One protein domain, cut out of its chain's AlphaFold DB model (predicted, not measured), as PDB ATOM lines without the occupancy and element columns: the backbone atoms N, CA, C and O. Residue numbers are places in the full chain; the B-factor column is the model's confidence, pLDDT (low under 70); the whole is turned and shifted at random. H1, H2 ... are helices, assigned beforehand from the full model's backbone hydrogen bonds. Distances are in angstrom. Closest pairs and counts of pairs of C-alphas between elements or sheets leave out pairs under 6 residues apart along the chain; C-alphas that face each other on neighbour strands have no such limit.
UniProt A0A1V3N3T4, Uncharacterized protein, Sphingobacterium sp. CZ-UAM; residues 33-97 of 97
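This is residues 33 to 97 of the 97 residues of an uncharacterized protein of Sphingobacterium sp. CZ-UAM (UniProt A0A1V3N3T4). What shape appears? A thin hook: long helix H1 turns a corner into H2, then residues 78 to 88 fold back and H3 ends near H1. How is it made up? The 65 printed residues hold three named helices, H1, H2, H3, and no named strand: all helix, extended, radius of gyration of the C-alphas 17.8 A, a rod spanning 60 by 22 by 7 A.

Where is H1? Residues 34 to 63, 43.4 A, from C-alpha 34 at (298.697, 45.732, 170.046). And the others? H2 is residues 65 to 77, 18.6 A; H3 is residues 89 to 96, 11.4 A, ending at C-alpha 96 (290.864, 34.772, 154.022).

Which helices meet? H1 and H2 meet only through their link; H1 and H3 are near each other, with 7 pairs of C-alphas within 10 A; H2 and H3 are apart. Are the backbones complete? In H1 and H2 every O i to N i+4 pair is within hydrogen-bond range; in H3, 2 of 4.

How far does it reach? The C-alphas of Ser 33 and Ala 77, the two farthest apart, are 60.5 A apart; the printed part has no cut. Which link is long? H2 to H3. Where is confidence low? Residues 85 to 97 have pLDDT under 70.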
ATOM      1  N   SER A  33     294.524  47.736 171.535       73.19
ATOM      2  CA  SER A  33     295.518  46.760 171.977       73.19
ATOM      3  C   SER A  33     296.428  46.393 170.802       73.19
ATOM      4  O   SER A  33     295.975  46.353 169.653       73.19
ATOM      5  N   LYS A  34     297.705  46.100 171.074       79.00
ATOM      6  CA  LYS A  34     298.697  45.732 170.046       79.00
ATOM      7  C   LYS A  34     298.159  44.667 169.076       79.00
ATOM      8  O   LYS A  34     298.371  44.767 167.874       79.00
ATOM      9  N   LYS A  35     297.378  43.707 169.592       79.75
ATOM     10  CA  LYS A  35     296.698  42.664 168.808       79.75
ATOM     11  C   LYS A  35     295.634  43.226 167.856       79.75
ATOM     12  O   LYS A  35     295.601  42.835 166.696       79.75
ATOM     13  N   LYS A  36     294.780  44.153 168.312       78.25
ATOM     14  CA  LYS A  36     293.767  44.799 167.454       78.25
ATOM     15  C   LYS A  36     294.413  45.658 166.364       78.25
ATOM     16  O   LYS A  36     293.955  45.624 165.226       78.25
ATOM     17  N   LEU A  37     295.483  46.382 166.695       82.81
ATOM     18  CA  LEU A  37     296.225  47.197 165.730       82.81
ATOM     19  C   LEU A  37     296.918  46.337 164.656       82.81
ATOM     20  O   LEU A  37     296.874  46.683 163.477       82.81
ATOM     21  N   ASP A  38     297.514  45.204 165.042       81.44
ATOM     22  CA  ASP A  38     298.146  44.261 164.106       81.44
ATOM     23  C   ASP A  38     297.126  43.643 163.134       81.44
ATOM     24  O   ASP A  38     297.339  43.648 161.922       81.44
ATOM     25  N   VAL A  39     295.970  43.193 163.640       81.44
ATOM     26  CA  VAL A  39     294.880  42.656 162.804       81.44
ATOM     27  C   VAL A  39     294.369  43.708 161.821       81.44
ATOM     28  O   VAL A  39     294.243  43.431 160.630       81.44
ATOM     29  N   GLU A  40     294.129  44.934 162.282       80.12
ATOM     30  CA  GLU A  40     293.695  46.031 161.413       80.12
ATOM     31  C   GLU A  40     294.739  46.350 160.334       80.12
ATOM     32  O   GLU A  40     294.390  46.571 159.175       80.12
ATOM     33  N   THR A  41     296.024  46.307 160.683       82.62
ATOM     34  CA  THR A  41     297.120  46.529 159.732       82.62
ATOM     35  C   THR A  41     297.174  45.428 158.672       82.62
ATOM     36  O   THR A  41     297.289  45.730 157.483       82.62
ATOM     37  N   LYS A  42     297.031  44.157 159.069       83.44
ATOM     38  CA  LYS A  42     296.957  43.011 158.147       83.44
ATOM     39  C   LYS A  42     295.753  43.111 157.214       83.44
ATOM     40  O   LYS A  42     295.917  42.965 156.007       83.44
ATOM     41  N   MET A  43     294.582  43.458 157.744       81.31
ATOM     42  CA  MET A  43     293.364  43.641 156.946       81.31
ATOM     43  C   MET A  43     293.496  44.796 155.949       81.31
ATOM     44  O   MET A  43     293.110  44.660 154.789       81.31
ATOM     45  N   ARG A  44     294.101  45.920 156.355       81.31
ATOM     46  CA  ARG A  44     294.389  47.040 155.444       81.31
ATOM     47  C   ARG A  44     295.349  46.632 154.326       81.31
ATOM     48  O   ARG A  44     295.091  46.955 153.169       81.31
ATOM     49  N   ARG A  45     296.420  45.896 154.648       86.06
ATOM     50  CA  ARG A  45     297.377  45.377 153.653       86.06
ATOM     51  C   ARG A  45     296.708  44.416 152.675       86.06
ATOM     52  O   ARG A  45     296.857  44.590 151.471       86.06
ATOM     53  N   LEU A  46     295.928  43.461 153.179       84.00
ATOM     54  CA  LEU A  46     295.180  42.518 152.349       84.00
ATOM     55  C   LEU A  46     294.201  43.249 151.422       84.00
ATOM     56  O   LEU A  46     294.136  42.947 150.232       84.00
ATOM     57  N   SER A  47     293.489  44.256 151.938       82.19
ATOM     58  CA  SER A  47     292.579  45.077 151.136       82.19
ATOM     59  C   SER A  47     293.311  45.808 150.010       82.19
ATOM     60  O   SER A  47     292.844  45.804 148.873       82.19
ATOM     61  N   LEU A  48     294.475  46.398 150.303       86.88
ATOM     62  CA  LEU A  48     295.278  47.097 149.304       86.88
ATOM     63  C   LEU A  48     295.775  46.142 148.212       86.88
ATOM     64  O   LEU A  48     295.587  46.424 147.033       86.88
ATOM     65  N   ILE A  49     296.344  44.998 148.599       86.38
ATOM     66  CA  ILE A  49     296.827  43.974 147.664       86.38
ATOM     67  C   ILE A  49     295.680  43.491 146.767       86.38
ATOM     68  O   ILE A  49     295.817  43.472 145.548       86.38
ATOM     69  N   THR A  50     294.518  43.194 147.354       80.50
ATOM     70  CA  THR A  50     293.326  42.763 146.606       80.50
ATOM     71  C   THR A  50     292.884  43.817 145.586       80.50
ATOM     72  O   THR A  50     292.541  43.474 144.456       80.50
ATOM     73  N   LYS A  51     292.913  45.107 145.950       84.56
ATOM     74  CA  LYS A  51     292.587  46.203 145.022       84.56
ATOM     75  C   LYS A  51     293.588  46.297 143.871       84.56
ATOM     76  O   LYS A  51     293.171  46.493 142.736       84.56
ATOM     77  N   MET A  52     294.883  46.146 144.155       88.00
ATOM     78  CA  MET A  52     295.932  46.189 143.132       88.00
ATOM     79  C   MET A  52     295.791  45.035 142.137       88.00
ATOM     80  O   MET A  52     295.783  45.281 140.935       88.00
ATOM     81  N   TYR A  53     295.587  43.808 142.626       86.38
ATOM     82  CA  TYR A  53     295.349  42.650 141.761       86.38
ATOM     83  C   TYR A  53     294.088  42.806 140.916       86.38
ATOM     84  O   TYR A  53     294.127  42.524 139.724       86.38
ATOM     85  N   ARG A  54     292.988  43.307 141.498       81.94
ATOM     86  CA  ARG A  54     291.766  43.591 140.737       81.94
ATOM     87  C   ARG A  54     292.033  44.580 139.605       81.94
ATOM     88  O   ARG A  54     291.651  44.314 138.477       81.94
ATOM     89  N   LYS A  55     292.717  45.688 139.897       85.50
ATOM     90  CA  LYS A  55     293.032  46.706 138.891       85.50
ATOM     91  C   LYS A  55     293.906  46.141 137.769       85.50
ATOM     92  O   LYS A  55     293.662  46.430 136.602       85.50
ATOM     93  N   GLN A  56     294.921  45.353 138.118       86.44
ATOM     94  CA  GLN A  56     295.792  44.711 137.136       86.44
ATOM     95  C   GLN A  56     295.001  43.735 136.258       86.44
ATOM     96  O   GLN A  56     295.116  43.798 135.041       86.44
ATOM     97  N   TRP A  57     294.138  42.916 136.861       84.06
ATOM     98  CA  TRP A  57     293.236  42.017 136.143       84.06
ATOM     99  C   TRP A  57     292.301  42.762 135.181       84.06
ATOM    100  O   TRP A  57     292.242  42.422 134.005       84.06
ATOM    101  N   GLU A  58     291.620  43.812 135.649       82.44
ATOM    102  CA  GLU A  58     290.740  44.653 134.822       82.44
ATOM    103  C   GLU A  58     291.498  45.289 133.651       82.44
ATOM    104  O   GLU A  58     290.988  45.343 132.534       82.44
ATOM    105  N   THR A  59     292.735  45.725 133.893       84.12
ATOM    106  CA  THR A  59     293.593  46.321 132.863       84.12
ATOM    107  C   THR A  59     293.972  45.282 131.811       84.12
ATOM    108  O   THR A  59     293.785  45.525 130.626       84.12
ATOM    109  N   THR A  60     294.410  44.091 132.227       83.56
ATOM    110  CA  THR A  60     294.739  42.999 131.301       83.56
ATOM    111  C   THR A  60     293.516  42.537 130.507       83.56
ATOM    112  O   THR A  60     293.636  42.269 129.315       83.56
ATOM    113  N   LEU A  61     292.333  42.476 131.124       82.12
ATOM    114  CA  LEU A  61     291.093  42.168 130.406       82.12
ATOM    115  C   LEU A  61     290.770  43.212 129.341       82.12
ATOM    116  O   LEU A  61     290.364  42.845 128.243       82.12
ATOM    117  N   PHE A  62     290.956  44.492 129.659       77.06
ATOM    118  CA  PHE A  62     290.733  45.575 128.711       77.06
ATOM    119  C   PHE A  62     291.739  45.531 127.553       77.06
ATOM    120  O   PHE A  62     291.339  45.584 126.396       77.06
ATOM    121  N   GLU A  63     293.029  45.359 127.853       82.06
ATOM    122  CA  GLU A  63     294.101  45.264 126.851       82.06
ATOM    123  C   GLU A  63     293.911  44.085 125.885       82.06
ATOM    124  O   GLU A  63     294.277  44.181 124.717       82.06
ATOM    125  N   ASN A  64     293.321  42.983 126.354       84.44
ATOM    126  CA  ASN A  64     293.132  41.764 125.565       84.44
ATOM    127  C   ASN A  64     291.681  41.567 125.094       84.44
ATOM    128  O   ASN A  64     291.337  40.482 124.622       84.44
ATOM    129  N   ALA A  65     290.816  42.580 125.212       79.25
ATOM    130  CA  ALA A  65     289.381  42.451 124.949       79.25
ATOM    131  C   ALA A  65     289.074  41.967 123.521       79.25
ATOM    132  O   ALA A  65     288.255  41.061 123.332       79.25
ATOM    133  N   ASP A  66     289.770  42.511 122.522       80.06
ATOM    134  CA  ASP A  66     289.584  42.141 121.115       80.06
ATOM    135  C   ASP A  66     290.014  40.693 120.853       80.06
ATOM    136  O   ASP A  66     289.303  39.929 120.197       80.06
ATOM    137  N   GLN A  67     291.143  40.278 121.432       84.94
ATOM    138  CA  GLN A  67     291.651  38.912 121.306       84.94
ATOM    139  C   GLN A  67     290.735  37.901 122.005       84.94
ATOM    140  O   GLN A  67     290.460  36.837 121.451       84.94
ATOM    141  N   ILE A  68     290.218  38.239 123.189       84.69
ATOM    142  CA  ILE A  68     289.232  37.425 123.912       84.69
ATOM    143  C   ILE A  68     287.950  37.287 123.085       84.69
ATOM    144  O   ILE A  68     287.405  36.190 122.972       84.69
ATOM    145  N   THR A  69     287.483  38.374 122.469       82.56
ATOM    146  CA  THR A  69     286.284  38.368 121.620       82.56
ATOM    147  C   THR A  69     286.480  37.476 120.399       82.56
ATOM    148  O   THR A  69     285.628  36.634 120.112       82.56
ATOM    149  N   TRP A  70     287.622  37.600 119.722       89.88
ATOM    150  CA  TRP A  70     287.966  36.764 118.575       89.88
ATOM    151  C   TRP A  70     288.060  35.277 118.953       89.88
ATOM    152  O   TRP A  70     287.446  34.434 118.299       89.88
ATOM    153  N   LEU A  71     288.749  34.944 120.049       86.25
ATOM    154  CA  LEU A  71     288.855  33.565 120.539       86.25
ATOM    155  C   LEU A  71     287.491  32.988 120.935       86.25
ATOM    156  O   LEU A  71     287.196  31.839 120.616       86.25
ATOM    157  N   ASN A  72     286.632  33.779 121.578       85.94
ATOM    158  CA  ASN A  72     285.284  33.347 121.940       85.94
ATOM    159  C   ASN A  72     284.397  33.089 120.713       85.94
ATOM    160  O   ASN A  72     283.583  32.170 120.746       85.94
ATOM    161  N   GLN A  73     284.572  33.830 119.615       87.56
ATOM    162  CA  GLN A  73     283.885  33.542 118.348       87.56
ATOM    163  C   GLN A  73     284.340  32.207 117.739       87.56
ATOM    164  O   GLN A  73     283.506  31.439 117.262       87.56
ATOM    165  N   GLN A  74     285.639  31.895 117.805       86.44
ATOM    166  CA  GLN A  74     286.174  30.601 117.356       86.44
ATOM    167  C   GLN A  74     285.694  29.440 118.246       86.44
ATOM    168  O   GLN A  74     285.345  28.370 117.750       86.44
ATOM    169  N   LEU A  75     285.616  29.654 119.564       87.25
ATOM    170  CA  LEU A  75     285.082  28.666 120.508       87.25
ATOM    171  C   LEU A  75     283.599  28.374 120.256       87.25
ATOM    172  O   LEU A  75     283.200  27.214 120.241       87.25
ATOM    173  N   LEU A  76     282.796  29.399 119.962       84.12
ATOM    174  CA  LEU A  76     281.388  29.220 119.595       84.12
ATOM    175  C   LEU A  76     281.222  28.382 118.320       84.12
ATOM    176  O   LEU A  76     280.318  27.554 118.253       84.12
ATOM    177  N   ALA A  77     282.116  28.546 117.340       84.00
ATOM    178  CA  ALA A  77     282.119  27.736 116.121       84.00
ATOM    179  C   ALA A  77     282.495  26.260 116.363       84.00
ATOM    180  O   ALA A  77     282.219  25.414 115.519       84.00
ATOM    181  N   THR A  78     283.106  25.948 117.510       87.00
ATOM    182  CA  THR A  78     283.487  24.585 117.924       87.00
ATOM    183  C   THR A  78     282.558  24.007 118.998       87.00
ATOM    184  O   THR A  78     282.879  22.979 119.588       87.00
ATOM    185  N   GLU A  79     281.413  24.655 119.255       85.31
ATOM    186  CA  GLU A  79     280.433  24.298 120.298       85.31
ATOM    187  C   GLU A  79     281.004  24.277 121.731       85.31
ATOM    188  O   GLU A  79     280.402  23.728 122.657       85.31
ATOM    189  N   LEU A  80     282.158  24.913 121.948       81.31
ATOM    190  CA  LEU A  80     282.780  25.021 123.261       81.31
ATOM    191  C   LEU A  80     282.262  26.251 124.019       81.31
ATOM    192  O   LEU A  80     281.957  27.286 123.417       81.31
ATOM    193  N   PRO A  81     282.170  26.176 125.360       79.00
ATOM    194  CA  PRO A  81     281.718  27.303 126.157       79.00
ATOM    195  C   PRO A  81     282.716  28.467 126.051       79.00
ATOM    196  O   PRO A  81     283.925  28.252 126.188       79.00
ATOM    197  N   PRO A  82     282.239  29.708 125.845       79.81
ATOM    198  CA  PRO A  82     283.116  30.865 125.760       79.81
ATOM    199  C   PRO A  82     283.786  31.131 127.106       79.81
ATOM    200  O   PRO A  82     283.196  30.939 128.176       79.81
ATOM    201  N   PHE A  83     285.011  31.643 127.049       79.50
ATOM    202  CA  PHE A  83     285.698  32.160 128.217       79.50
ATOM    203  C   PHE A  83     284.925  33.364 128.762       79.50
ATOM    204  O   PHE A  83     284.812  34.402 128.101       79.50
ATOM    205  N   LYS A  84     284.392  33.216 129.977       71.31
ATOM    206  CA  LYS A  84     283.773  34.305 130.730       71.31
ATOM    207  C   LYS A  84     284.778  34.839 131.747       71.31
ATOM    208  O   LYS A  84     285.156  34.101 132.657       71.31
ATOM    209  N   PRO A  85     285.198  36.108 131.631       63.84
ATOM    210  CA  PRO A  85     286.175  36.714 132.525       63.84
ATOM    211  C   PRO A  85     285.586  37.135 133.879       63.84
ATOM    212  O   PRO A  85     286.224  37.919 134.585       63.84
ATOM    213  N   ASP A  86     284.396  36.634 134.240       66.31
ATOM    214  CA  ASP A  86     283.708  36.874 135.511       66.31
ATOM    215  C   ASP A  86     284.533  36.265 136.654       66.31
ATOM    216  O   ASP A  86     284.272  35.188 137.186       66.31
ATOM    217  N   PHE A  87     285.616  36.951 136.996       58.84
ATOM    218  CA  PHE A  87     286.539  36.568 138.037       58.84
ATOM    219  C   PHE A  87     285.829  36.827 139.363       58.84
ATOM    220  O   PHE A  87     285.818  37.946 139.885       58.84
ATOM    221  N   GLU A  88     285.199  35.796 139.923       58.50
ATOM    222  CA  GLU A  88     284.608  35.866 141.254       58.50
ATOM    223  C   GLU A  88     285.719  35.941 142.317       58.50
ATOM    224  O   GLU A  88     285.989  34.990 143.050       58.50
ATOM    225  N   ILE A  89     286.345  37.119 142.471       53.50
ATOM    226  CA  ILE A  89     287.295  37.425 143.562       53.50
ATOM    227  C   ILE A  89     286.672  37.048 144.921       53.50
ATOM    228  O   ILE A  89     287.376  36.676 145.859       53.50
ATOM    229  N   ALA A  90     285.339  37.107 145.025       54.09
ATOM    230  CA  ALA A  90     284.575  36.700 146.196       54.09
ATOM    231  C   ALA A  90     284.858  35.253 146.651       54.09
ATOM    232  O   ALA A  90     284.930  35.021 147.858       54.09
ATOM    233  N   GLN A  91     285.061  34.301 145.731       59.06
ATOM    234  CA  GLN A  91     285.374  32.913 146.091       59.06
ATOM    235  C   GLN A  91     286.790  32.774 146.662       59.06
ATOM    236  O   GLN A  91     286.985  32.084 147.660       59.06
ATOM    237  N   ILE A  92     287.764  33.500 146.108       53.97
ATOM    238  CA  ILE A  92     289.154  33.498 146.595       53.97
ATOM    239  C   ILE A  92     289.249  34.191 147.963       53.97
ATOM    240  O   ILE A  92     289.920  33.706 148.871       53.97
ATOM    241  N   LEU A  93     288.524  35.297 148.153       46.31
ATOM    242  CA  LEU A  93     288.487  36.028 149.425       46.31
ATOM    243  C   LEU A  93     287.782  35.265 150.553       46.31
ATOM    244  O   LEU A  93     287.999  35.588 151.720       46.31
ATOM    245  N   LYS A  94     286.972  34.249 150.232       55.97
ATOM    246  CA  LYS A  94     286.345  33.365 151.224       55.97
ATOM    247  C   LYS A  94     287.387  32.605 152.052       55.97
ATOM    248  O   LYS A  94     287.143  32.368 153.226       55.97
ATOM    249  N   ALA A  95     288.550  32.290 151.476       55.16
ATOM    250  CA  ALA A  95     289.645  31.602 152.166       55.16
ATOM    251  C   ALA A  95     290.397  32.484 153.184       55.16
ATOM    252  O   ALA A  95     291.161  31.969 153.995       55.16
ATOM    253  N   PHE A  96     290.195  33.805 153.144       49.53
ATOM    254  CA  PHE A  96     290.864  34.772 154.022       49.53
ATOM    255  C   PHE A  96     289.929  35.389 155.077       49.53
ATOM    256  O   PHE A  96     290.345  36.316 155.777       49.53
ATOM    257  N   ARG A  97     288.674  34.926 155.163       41.56
ATOM    258  CA  ARG A  97     287.698  35.327 156.190       41.56
ATOM    259  C   ARG A  97     287.698  34.380 157.377       41.56
ATOM    260  O   ARG A  97     287.787  33.158 157.147       41.56
TER     261      ARG A  97